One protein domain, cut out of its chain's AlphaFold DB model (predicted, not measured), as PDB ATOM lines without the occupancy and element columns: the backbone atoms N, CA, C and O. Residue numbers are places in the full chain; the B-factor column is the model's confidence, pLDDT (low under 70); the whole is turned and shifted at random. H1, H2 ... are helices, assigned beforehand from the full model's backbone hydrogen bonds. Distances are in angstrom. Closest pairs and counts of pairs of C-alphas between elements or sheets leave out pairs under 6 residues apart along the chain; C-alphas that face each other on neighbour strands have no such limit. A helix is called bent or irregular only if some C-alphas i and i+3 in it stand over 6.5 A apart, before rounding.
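AT A GLANCE: This is residues 234 to 315 of the 348 residues of the protein "Npa1 domain-containing protein" of Hyaloperonospora arabidopsidis (strain Emoy2) (UniProt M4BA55). Three helices, H1, H4 and H3, stand side by side at shallow angles, their centres making a triangle, with H4 packing on both H1 and H3 while H1 and H3 stay apart. The short H2 sits at the end of this group where H1 ends and H3 begins, and beyond the last residue of H4 the printed part runs out into a tail, residues 309 to 315, that sticks out and holds H5. The printed part has 82 residues with five named helices, in the order H1, H2, H3, H4, H5, and no named strand; its class is all helix. The whole is compact, with a radius of gyration of the C-alphas of 13.2 A, and spans 35 by 34 by 20 A.

IN THESE COORDINATES: The longest helix by residues is H1, residues 238 to 253, 19.9 A from its first C-alpha at (-27.649, 42.080, -24.795) to its last. It is neither bent nor irregular, but only just: C-alphas 250 and 253 are 6.3 A apart. H4, residues 285 to 299, measures 20.8 A and begins with C-alpha 285 at (-34.484, 35.396, -27.844). H3, residues 269 to 278, measures 14.5 A. H2 is residues 260 to 266, and H5 is residues 310 to 315, ending with C-alpha 315 at (-55.283, 32.622, -6.243).

HOW THE PARTS SIT: H1 and H4 touch, the closest C-alphas being those of Ile 238 and Val 287, 5.9 A apart. They run the same way at a shallow tilt of 14 degrees. H3 and H4 form a helical hairpin. They touch, with the C-alphas of Val 275 and Ala 291 closest at 5.6 A, and run opposite ways at a shallow tilt of 28 degrees. H1 and H3 are apart. H2 is close to H1 but not clearly touching it, the closest C-alphas being those of Leu 253 and Lys 263, 6.3 A apart; they run opposite ways at a shallow tilt of 27 degrees. H2 and H3 meet only through their link, and H2 and H4 are apart. H5 touches no helix. In H1, H2, H3, H4 and H5, every O i to N i+4 pair is within hydrogen-bond range.

THE WHOLE: The two C-alphas farthest apart are those of Glu 239 and Lys 311, at 37.8 A. The printed part has no cut. The link from H2 to H3 is tight, the other three are short, and no link is long. The mean pLDDT of the printed part is 85.5; residues 282 to 283 and 308 to 315 are under 70, and H5 has a mean of 52.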
ATOM      1  N   ASP A 234     -34.505  47.777 -19.734       81.75
ATOM      2  CA  ASP A 234     -35.225  47.507 -20.982       81.75
ATOM      3  C   ASP A 234     -34.504  47.988 -22.249       81.75
ATOM      4  O   ASP A 234     -34.510  47.304 -23.263       81.75
ATOM      5  N   ASP A 235     -33.807  49.118 -22.184       82.12
ATOM      6  CA  ASP A 235     -33.082  49.670 -23.336       82.12
ATOM      7  C   ASP A 235     -31.592  49.240 -23.404       82.12
ATOM      8  O   ASP A 235     -30.810  49.792 -24.191       82.12
ATOM      9  N   ASP A 236     -31.128  48.343 -22.522       85.19
ATOM     10  CA  ASP A 236     -29.732  47.878 -22.482       85.19
ATOM     11  C   ASP A 236     -29.431  46.862 -23.602       85.19
ATOM     12  O   ASP A 236     -30.259  46.028 -23.958       85.19
ATOM     13  N   SER A 237     -28.217  46.910 -24.169       86.12
ATOM     14  CA  SER A 237     -27.791  45.906 -25.153       86.12
ATOM     15  C   SER A 237     -27.631  44.531 -24.502       86.12
ATOM     16  O   SER A 237     -27.267  44.434 -23.327       86.12
ATOM     17  N   ILE A 238     -27.808  43.459 -25.280       87.00
ATOM     18  CA  ILE A 238     -27.649  42.080 -24.795       87.00
ATOM     19  C   ILE A 238     -26.297  41.837 -24.108       87.00
ATOM     20  O   ILE A 238     -26.240  41.221 -23.044       87.00
ATOM     21  N   GLU A 239     -25.203  42.364 -24.663       87.50
ATOM     22  CA  GLU A 239     -23.861  42.235 -24.083       87.50
ATOM     23  C   GLU A 239     -23.786  42.863 -22.686       87.50
ATOM     24  O   GLU A 239     -23.176  42.310 -21.762       87.50
ATOM     25  N   MET A 240     -24.442  44.013 -22.512       88.50
ATOM     26  CA  MET A 240     -24.461  44.730 -21.247       88.50
ATOM     27  C   MET A 240     -25.368  44.045 -20.228       88.50
ATOM     28  O   MET A 240     -24.954  43.897 -19.081       88.50
ATOM     29  N   LEU A 241     -26.542  43.561 -20.648       90.88
ATOM     30  CA  LEU A 241     -27.440  42.749 -19.821       90.88
ATOM     31  C   LEU A 241     -26.740  41.486 -19.319       90.88
ATOM     32  O   LEU A 241     -26.706  41.225 -18.117       90.88
ATOM     33  N   THR A 242     -26.106  40.748 -20.230       90.31
ATOM     34  CA  THR A 242     -25.361  39.525 -19.914       90.31
ATOM     35  C   THR A 242     -24.252  39.821 -18.909       90.31
ATOM     36  O   THR A 242     -24.131  39.139 -17.888       90.31
ATOM     37  N   THR A 243     -23.469  40.876 -19.146       90.75
ATOM     38  CA  THR A 243     -22.389  41.288 -18.242       90.75
ATOM     39  C   THR A 243     -22.921  41.699 -16.868       90.75
ATOM     40  O   THR A 243     -22.360  41.298 -15.846       90.75
ATOM     41  N   LEU A 244     -24.001  42.484 -16.834       94.50
ATOM     42  CA  LEU A 244     -24.640  42.975 -15.617       94.50
ATOM     43  C   LEU A 244     -25.153  41.816 -14.760       94.50
ATOM     44  O   LEU A 244     -24.758  41.694 -13.598       94.50
ATOM     45  N   PHE A 245     -25.995  40.956 -15.329       94.25
ATOM     46  CA  PHE A 245     -26.620  39.861 -14.595       94.25
ATOM     47  C   PHE A 245     -25.615  38.788 -14.190       94.25
ATOM     48  O   PHE A 245     -25.668  38.329 -13.054       94.25
ATOM     49  N   THR A 246     -24.640  38.459 -15.043       93.25
ATOM     50  CA  THR A 246     -23.575  37.506 -14.684       93.25
ATOM     51  C   THR A 246     -22.755  38.016 -13.502       93.25
ATOM     52  O   THR A 246     -22.481  37.277 -12.553       93.25
ATOM     53  N   ARG A 247     -22.363  39.299 -13.523       94.62
ATOM     54  CA  ARG A 247     -21.564  39.878 -12.438       94.62
ATOM     55  C   ARG A 247     -22.362  39.994 -11.150       94.62
ATOM     56  O   ARG A 247     -21.860  39.542 -10.131       94.62
ATOM     57  N   LEU A 248     -23.584  40.526 -11.192       95.44
ATOM     58  CA  LEU A 248     -24.438  40.611 -10.002       95.44
ATOM     59  C   LEU A 248     -24.803  39.228  -9.459       95.44
ATOM     60  O   LEU A 248     -24.786  39.031  -8.246       95.44
ATOM     61  N   GLY A 249     -25.059  38.263 -10.343       93.50
ATOM     62  CA  GLY A 249     -25.277  36.870  -9.977       93.50
ATOM     63  C   GLY A 249     -24.113  36.337  -9.147       93.50
ATOM     64  O   GLY A 249     -24.306  35.878  -8.025       93.50
ATOM     65  N   LYS A 250     -22.884  36.498  -9.650       94.00
ATOM     66  CA  LYS A 250     -21.667  36.067  -8.950       94.00
ATOM     67  C   LYS A 250     -21.401  36.840  -7.654       94.00
ATOM     68  O   LYS A 250     -21.023  36.234  -6.661       94.00
ATOM     69  N   THR A 251     -21.515  38.168  -7.662       94.06
ATOM     70  CA  THR A 251     -21.076  39.001  -6.527       94.06
ATOM     71  C   THR A 251     -22.128  39.135  -5.435       94.06
ATOM     72  O   THR A 251     -21.761  39.368  -4.287       94.06
ATOM     73  N   VAL A 252     -23.413  39.000  -5.779       94.31
ATOM     74  CA  VAL A 252     -24.544  39.220  -4.867       94.31
ATOM     75  C   VAL A 252     -25.400  37.965  -4.716       94.31
ATOM     76  O   VAL A 252     -25.538  37.465  -3.603       94.31
ATOM     77  N   LEU A 253     -25.999  37.459  -5.800       93.19
ATOM     78  CA  LEU A 253     -27.057  36.443  -5.699       93.19
ATOM     79  C   LEU A 253     -26.545  35.102  -5.166       93.19
ATOM     80  O   LEU A 253     -27.078  34.588  -4.183       93.19
ATOM     81  N   HIS A 254     -25.480  34.582  -5.771       93.00
ATOM     82  CA  HIS A 254     -24.872  33.292  -5.435       93.00
ATOM     83  C   HIS A 254     -23.707  33.420  -4.447       93.00
ATOM     84  O   HIS A 254     -23.007  32.450  -4.188       93.00
ATOM     85  N   ASN A 255     -23.468  34.619  -3.909       91.50
ATOM     86  CA  ASN A 255     -22.431  34.833  -2.912       91.50
ATOM     87  C   ASN A 255     -22.977  34.516  -1.511       91.50
ATOM     88  O   ASN A 255     -23.944  35.142  -1.063       91.50
ATOM     89  N   ASP A 256     -22.366  33.549  -0.832       91.19
ATOM     90  CA  ASP A 256     -22.765  33.107   0.510       91.19
ATOM     91  C   ASP A 256     -22.383  34.111   1.604       91.19
ATOM     92  O   ASP A 256     -23.044  34.177   2.641       91.19
ATOM     93  N   ASP A 257     -21.392  34.970   1.345       90.25
ATOM     94  CA  ASP A 257     -20.987  36.038   2.266       90.25
ATOM     95  C   ASP A 257     -21.996  37.201   2.304       90.25
ATOM     96  O   ASP A 257     -21.901  38.104   3.143       90.25
ATOM     97  N   VAL A 258     -22.964  37.220   1.381       91.06
ATOM     98  CA  VAL A 258     -23.995  38.258   1.301       91.06
ATOM     99  C   VAL A 258     -25.233  37.805   2.064       91.06
ATOM    100  O   VAL A 258     -25.892  36.831   1.708       91.06
ATOM    101  N   GLU A 259     -25.618  38.567   3.085       91.19
ATOM    102  CA  GLU A 259     -26.836  38.291   3.846       91.19
ATOM    103  C   GLU A 259     -28.087  38.321   2.954       91.19
ATOM    104  O   GLU A 259     -28.259  39.209   2.113       91.19
ATOM    105  N   ARG A 260     -29.035  37.408   3.214       90.88
ATOM    106  CA  ARG A 260     -30.323  37.341   2.496       90.88
ATOM    107  C   ARG A 260     -31.046  38.693   2.456       90.88
ATOM    108  O   ARG A 260     -31.632  39.044   1.436       90.88
ATOM    109  N   LYS A 261     -30.971  39.477   3.541       90.75
ATOM    110  CA  LYS A 261     -31.555  40.826   3.613       90.75
ATOM    111  C   LYS A 261     -30.940  41.773   2.577       90.75
ATOM    112  O   LYS A 261     -31.678  42.472   1.895       90.75
ATOM    113  N   SER A 262     -29.617  41.777   2.422       91.81
ATOM    114  CA  SER A 262     -28.935  42.587   1.405       91.81
ATOM    115  C   SER A 262     -29.265  42.121  -0.013       91.81
ATOM    116  O   SER A 262     -29.499  42.963  -0.879       91.81
ATOM    117  N   LYS A 263     -29.378  40.802  -0.241       93.88
ATOM    118  CA  LYS A 263     -29.841  40.263  -1.531       93.88
ATOM    119  C   LYS A 263     -31.231  40.807  -1.891       93.88
ATOM    120  O   LYS A 263     -31.408  41.285  -3.005       93.88
ATOM    121  N   LEU A 264     -32.176  40.819  -0.944       92.44
ATOM    122  CA  LEU A 264     -33.540  41.351  -1.140       92.44
ATOM    123  C   LEU A 264     -33.591  42.861  -1.408       92.44
ATOM    124  O   LEU A 264     -34.505  43.337  -2.076       92.44
ATOM    125  N   VAL A 265     -32.633  43.627  -0.887       93.06
ATOM    126  CA  VAL A 265     -32.546  45.070  -1.158       93.06
ATOM    127  C   VAL A 265     -32.122  45.336  -2.603       93.06
ATOM    128  O   VAL A 265     -32.669  46.232  -3.250       93.06
ATOM    129  N   VAL A 266     -31.152  44.565  -3.103       93.88
ATOM    130  CA  VAL A 266     -30.643  44.675  -4.477       93.88
ATOM    131  C   VAL A 266     -31.663  44.119  -5.468       93.88
ATOM    132  O   VAL A 266     -32.141  44.842  -6.340       93.88
ATOM    133  N   TYR A 267     -32.031  42.852  -5.298       93.44
ATOM    134  CA  TYR A 267     -33.066  42.179  -6.069       93.44
ATOM    135  C   TYR A 267     -34.407  42.445  -5.403       93.44
ATOM    136  O   TYR A 267     -34.932  41.583  -4.713       93.44
ATOM    137  N   ASN A 268     -34.903  43.672  -5.541       91.06
ATOM    138  CA  ASN A 268     -36.181  44.108  -4.985       91.06
ATOM    139  C   ASN A 268     -37.306  44.046  -6.038       91.06
ATOM    140  O   ASN A 268     -37.100  43.630  -7.179       91.06
ATOM    141  N   GLY A 269     -38.508  44.513  -5.680       88.00
ATOM    142  CA  GLY A 269     -39.648  44.540  -6.603       88.00
ATOM    143  C   GLY A 269     -39.364  45.287  -7.913       88.00
ATOM    144  O   GLY A 269     -39.781  44.830  -8.973       88.00
ATOM    145  N   THR A 270     -38.596  46.383  -7.881       88.94
ATOM    146  CA  THR A 270     -38.198  47.110  -9.098       88.94
ATOM    147  C   THR A 270     -37.345  46.240 -10.016       88.94
ATOM    148  O   THR A 270     -37.612  46.210 -11.212       88.94
ATOM    149  N   CYS A 271     -36.376  45.494  -9.474       91.19
ATOM    150  CA  CYS A 271     -35.603  44.519 -10.248       91.19
ATOM    151  C   CYS A 271     -36.527  43.501 -10.922       91.19
ATOM    152  O   CYS A 271     -36.437  43.300 -12.129       91.19
ATOM    153  N   VAL A 272     -37.436  42.884 -10.163       91.31
ATOM    154  CA  VAL A 272     -38.357  41.867 -10.696       91.31
ATOM    155  C   VAL A 272     -39.223  42.442 -11.817       91.31
ATOM    156  O   VAL A 272     -39.318  41.836 -12.880       91.31
ATOM    157  N   HIS A 273     -39.802  43.631 -11.630       89.94
ATOM    158  CA  HIS A 273     -40.603  44.290 -12.665       89.94
ATOM    159  C   HIS A 273     -39.807  44.574 -13.942       89.94
ATOM    160  O   HIS A 273     -40.314  44.346 -15.038       89.94
ATOM    161  N   GLN A 274     -38.566  45.040 -13.809       90.62
ATOM    162  CA  GLN A 274     -37.703  45.367 -14.946       90.62
ATOM    163  C   GLN A 274     -37.264  44.104 -15.694       90.62
ATOM    164  O   GLN A 274     -37.350  44.054 -16.916       90.62
ATOM    165  N   VAL A 275     -36.891  43.039 -14.978       90.31
ATOM    166  CA  VAL A 275     -36.535  41.748 -15.593       90.31
ATOM    167  C   VAL A 275     -37.749  41.089 -16.265       90.31
ATOM    168  O   VAL A 275     -37.612  40.516 -17.341       90.31
ATOM    169  N   LEU A 276     -38.952  41.205 -15.692       90.38
ATOM    170  CA  LEU A 276     -40.182  40.728 -16.337       90.38
ATOM    171  C   LEU A 276     -40.506  41.499 -17.622       90.38
ATOM    172  O   LEU A 276     -41.005  40.905 -18.577       90.38
ATOM    173  N   ALA A 277     -40.226  42.804 -17.671       88.69
ATOM    174  CA  ALA A 277     -40.420  43.599 -18.881       88.69
ATOM    175  C   ALA A 277     -39.535  43.099 -20.039       88.69
ATOM    176  O   ALA A 277     -40.019  43.006 -21.165       88.69
ATOM    177  N   LEU A 278     -38.302  42.655 -19.753       88.06
ATOM    178  CA  LEU A 278     -37.398  42.065 -20.754       88.06
ATOM    179  C   LEU A 278     -37.976  40.818 -21.441       88.06
ATOM    180  O   LEU A 278     -37.651  40.550 -22.593       88.06
ATOM    181  N   LEU A 279     -38.857  40.059 -20.774       87.31
ATOM    182  CA  LEU A 279     -39.504  38.888 -21.385       87.31
ATOM    183  C   LEU A 279     -40.465  39.254 -22.521       87.31
ATOM    184  O   LEU A 279     -40.724  38.427 -23.395       87.31
ATOM    185  N   HIS A 280     -41.006  40.471 -22.479       83.62
ATOM    186  CA  HIS A 280     -41.987  40.978 -23.434       83.62
ATOM    187  C   HIS A 280     -41.333  41.765 -24.576       83.62
ATOM    188  O   HIS A 280     -42.038  42.216 -25.474       83.62
ATOM    189  N   MET A 281     -40.007  41.939 -24.556       77.88
ATOM    190  CA  MET A 281     -39.293  42.606 -25.637       77.88
ATOM    191  C   MET A 281     -39.310  41.748 -26.901       77.88
ATOM    192  O   MET A 281     -38.838  40.607 -26.924       77.88
ATOM    193  N   GLU A 282     -39.858  42.314 -27.967       66.88
ATOM    194  CA  GLU A 282     -39.863  41.701 -29.287       66.88
ATOM    195  C   GLU A 282     -38.465  41.821 -29.916       66.88
ATOM    196  O   GLU A 282     -37.873  42.897 -29.930       66.88
ATOM    197  N   GLY A 283     -37.934  40.721 -30.459       65.50
ATOM    198  CA  GLY A 283     -36.784  40.766 -31.373       65.50
ATOM    199  C   GLY A 283     -35.478  40.112 -30.914       65.50
ATOM    200  O   GLY A 283     -34.594  39.965 -31.753       65.50
ATOM    201  N   ASP A 284     -35.340  39.654 -29.662       73.69
ATOM    202  CA  ASP A 284     -34.114  38.960 -29.230       73.69
ATOM    203  C   ASP A 284     -34.383  37.832 -28.214       73.69
ATOM    204  O   ASP A 284     -34.635  38.057 -27.028       73.69
ATOM    205  N   ALA A 285     -34.317  36.581 -28.687       83.88
ATOM    206  CA  ALA A 285     -34.484  35.396 -27.844       83.88
ATOM    207  C   ALA A 285     -33.423  35.316 -26.732       83.88
ATOM    208  O   ALA A 285     -33.722  34.849 -25.636       83.88
ATOM    209  N   SER A 286     -32.217  35.841 -26.970       85.62
ATOM    210  CA  SER A 286     -31.128  35.790 -25.993       85.62
ATOM    211  C   SER A 286     -31.359  36.724 -24.797       85.62
ATOM    212  O   SER A 286     -31.017  36.379 -23.661       85.62
ATOM    213  N   VAL A 287     -32.018  37.871 -25.016       86.12
ATOM    214  CA  VAL A 287     -32.448  38.781 -23.938       86.12
ATOM    215  C   VAL A 287     -33.449  38.069 -23.034       86.12
ATOM    216  O   VAL A 287     -33.314  38.097 -21.808       86.12
ATOM    217  N   ARG A 288     -34.415  37.370 -23.639       87.06
ATOM    218  CA  ARG A 288     -35.404  36.579 -22.903       87.06
ATOM    219  C   ARG A 288     -34.763  35.453 -22.104       87.06
ATOM    220  O   ARG A 288     -35.102  35.299 -20.935       87.06
ATOM    221  N   ASP A 289     -33.846  34.696 -22.697       89.31
ATOM    222  CA  ASP A 289     -33.160  33.595 -22.012       89.31
ATOM    223  C   ASP A 289     -32.349  34.102 -20.815       89.31
ATOM    224  O   ASP A 289     -32.395  33.521 -19.729       89.31
ATOM    225  N   THR A 290     -31.680  35.247 -20.975       88.69
ATOM    226  CA  THR A 290     -30.947  35.903 -19.886       88.69
ATOM    227  C   THR A 290     -31.891  36.326 -18.755       88.69
ATOM    228  O   THR A 290     -31.623  36.055 -17.582       88.69
ATOM    229  N   ALA A 291     -33.026  36.950 -19.087       90.38
ATOM    230  CA  ALA A 291     -34.031  37.358 -18.107       90.38
ATOM    231  C   ALA A 291     -34.678  36.155 -17.393       90.38
ATOM    232  O   ALA A 291     -34.848  36.184 -16.172       90.38
ATOM    233  N   LEU A 292     -34.983  35.075 -18.123       91.62
ATOM    234  CA  LEU A 292     -35.477  33.819 -17.553       91.62
ATOM    235  C   LEU A 292     -34.458  33.189 -16.604       91.62
ATOM    236  O   LEU A 292     -34.847  32.737 -15.532       91.62
ATOM    237  N   GLY A 293     -33.167  33.203 -16.949       91.06
ATOM    238  CA  GLY A 293     -32.100  32.728 -16.066       91.06
ATOM    239  C   GLY A 293     -32.093  33.458 -14.722       91.06
ATOM    240  O   GLY A 293     -32.069  32.824 -13.669       91.06
ATOM    241  N   VAL A 294     -32.219  34.789 -14.742       91.75
ATOM    242  CA  VAL A 294     -32.306  35.596 -13.512       91.75
ATOM    243  C   VAL A 294     -33.572  35.272 -12.715       91.75
ATOM    244  O   VAL A 294     -33.500  35.095 -11.501       91.75
ATOM    245  N   LEU A 295     -34.735  35.166 -13.366       92.88
ATOM    246  CA  LEU A 295     -35.991  34.828 -12.683       92.88
ATOM    247  C   LEU A 295     -35.960  33.418 -12.081       92.88
ATOM    248  O   LEU A 295     -36.441  33.226 -10.964       92.88
ATOM    249  N   ASN A 296     -35.350  32.457 -12.773       91.69
ATOM    250  CA  ASN A 296     -35.141  31.109 -12.257       91.69
ATOM    251  C   ASN A 296     -34.308  31.116 -10.977       91.69
ATOM    252  O   ASN A 296     -34.744  30.556  -9.970       91.69
ATOM    253  N   ALA A 297     -33.196  31.848 -10.970       91.44
ATOM    254  CA  ALA A 297     -32.365  31.990  -9.780       91.44
ATOM    255  C   ALA A 297     -33.081  32.707  -8.619       91.44
ATOM    256  O   ALA A 297     -32.860  32.404  -7.446       91.44
ATOM    257  N   LEU A 298     -33.981  33.646  -8.922       92.50
ATOM    258  CA  LEU A 298     -34.719  34.390  -7.901       92.50
ATOM    259  C   LEU A 298     -35.867  33.598  -7.259       92.50
ATOM    260  O   LEU A 298     -36.106  33.783  -6.062       92.50
ATOM    261  N   PHE A 299     -36.576  32.760  -8.022       91.38
ATOM    262  CA  PHE A 299     -37.847  32.154  -7.595       91.38
ATOM    263  C   PHE A 299     -37.862  30.622  -7.533       91.38
ATOM    264  O   PHE A 299     -38.730  30.077  -6.850       91.38
ATOM    265  N   PHE A 300     -36.970  29.931  -8.246       87.69
ATOM    266  CA  PHE A 300     -37.112  28.492  -8.501       87.69
ATOM    267  C   PHE A 300     -35.898  27.638  -8.115       87.69
ATOM    268  O   PHE A 300     -36.079  26.450  -7.865       87.69
ATOM    269  N   GLU A 301     -34.690  28.199  -8.047       88.94
ATOM    270  CA  GLU A 301     -33.509  27.467  -7.561       88.94
ATOM    271  C   GLU A 301     -33.608  27.109  -6.066       88.94
ATOM    272  O   GLU A 301     -34.319  27.758  -5.300       88.94
ATOM    273  N   ASP A 302     -32.841  26.113  -5.610       81.62
ATOM    274  CA  ASP A 302     -32.837  25.677  -4.201       81.62
ATOM    275  C   ASP A 302     -32.452  26.809  -3.229       81.62
ATOM    276  O   ASP A 302     -32.902  26.858  -2.083       81.62
ATOM    277  N   SER A 303     -31.651  27.767  -3.703       81.81
ATOM    278  CA  SER A 303     -31.275  28.989  -2.988       81.81
ATOM    279  C   SER A 303     -32.183  30.190  -3.288       81.81
ATOM    280  O   SER A 303     -31.764  31.331  -3.075       81.81
ATOM    281  N   ALA A 304     -33.408  29.963  -3.781       86.25
ATOM    282  CA  ALA A 304     -34.314  31.021  -4.217       86.25
ATOM    283  C   ALA A 304     -34.503  32.103  -3.147       86.25
ATOM    284  O   ALA A 304     -34.796  31.869  -1.960       86.25
ATOM    285  N   LEU A 305     -34.345  33.341  -3.605       88.00
ATOM    286  CA  LEU A 305     -34.467  34.516  -2.761       88.00
ATOM    287  C   LEU A 305     -35.926  34.783  -2.385       88.00
ATOM    288  O   LEU A 305     -36.218  35.192  -1.254       88.00
ATOM    289  N   TYR A 306     -36.837  34.499  -3.309       86.44
ATOM    290  CA  TYR A 306     -38.268  34.625  -3.122       86.44
ATOM    291  C   TYR A 306     -38.909  33.252  -3.011       86.44
ATOM    292  O   TYR A 306     -38.741  32.396  -3.870       86.44
ATOM    293  N   VAL A 307     -39.705  33.070  -1.962       79.12
ATOM    294  CA  VAL A 307     -40.569  31.901  -1.832       79.12
ATOM    295  C   VAL A 307     -41.947  32.324  -2.303       79.12
ATOM    296  O   VAL A 307     -42.575  33.163  -1.661       79.12
ATOM    297  N   VAL A 308     -42.418  31.766  -3.416       64.88
ATOM    298  CA  VAL A 308     -43.798  31.975  -3.864       64.88
ATOM    299  C   VAL A 308     -44.703  31.079  -3.014       64.88
ATOM    300  O   VAL A 308     -44.636  29.853  -3.147       64.88
ATOM    301  N   PRO A 309     -45.560  31.622  -2.128       61.88
ATOM    302  CA  PRO A 309     -46.449  30.786  -1.340       61.88
ATOM    303  C   PRO A 309     -47.443  30.102  -2.283       61.88
ATOM    304  O   PRO A 309     -48.170  30.778  -3.015       61.88
ATOM    305  N   GLN A 310     -47.526  28.769  -2.231       56.78
ATOM    306  CA  GLN A 310     -48.403  27.965  -3.102       56.78
ATOM    307  C   GLN A 310     -49.854  28.490  -3.130       56.78
ATOM    308  O   GLN A 310     -50.502  28.501  -4.174       56.78
ATOM    309  N   LYS A 311     -50.353  29.021  -2.004       56.44
ATOM    310  CA  LYS A 311     -51.712  29.579  -1.877       56.44
ATOM    311  C   LYS A 311     -51.939  30.889  -2.651       56.44
ATOM    312  O   LYS A 311     -53.069  31.159  -3.048       56.44
ATOM    313  N   GLN A 312     -50.906  31.707  -2.865       54.75
ATOM    314  CA  GLN A 312     -51.015  32.968  -3.615       54.75
ATOM    315  C   GLN A 312     -50.879  32.751  -5.127       54.75
ATOM    316  O   GLN A 312     -51.634  33.354  -5.890       54.75
ATOM    317  N   ALA A 313     -50.004  31.833  -5.553       53.19
ATOM    318  CA  ALA A 313     -49.906  31.412  -6.953       53.19
ATOM    319  C   ALA A 313     -51.231  30.818  -7.458       53.19
ATOM    320  O   ALA A 313     -51.703  31.169  -8.540       53.19
ATOM    321  N   LEU A 314     -51.884  29.992  -6.629       44.91
ATOM    322  CA  LEU A 314     -53.199  29.430  -6.937       44.91
ATOM    323  C   LEU A 314     -54.291  30.500  -7.016       44.91
ATOM    324  O   LEU A 314     -55.133  30.414  -7.897       44.91
ATOM    325  N   ARG A 315     -54.281  31.539  -6.166       48.62
ATOM    326  CA  ARG A 315     -55.283  32.622  -6.243       48.62
ATOM    327  C   ARG A 315     -55.224  33.396  -7.557       48.62
ATOM    328  O   ARG A 315     -56.281  33.706  -8.084       48.62
TER     329      ARG A 315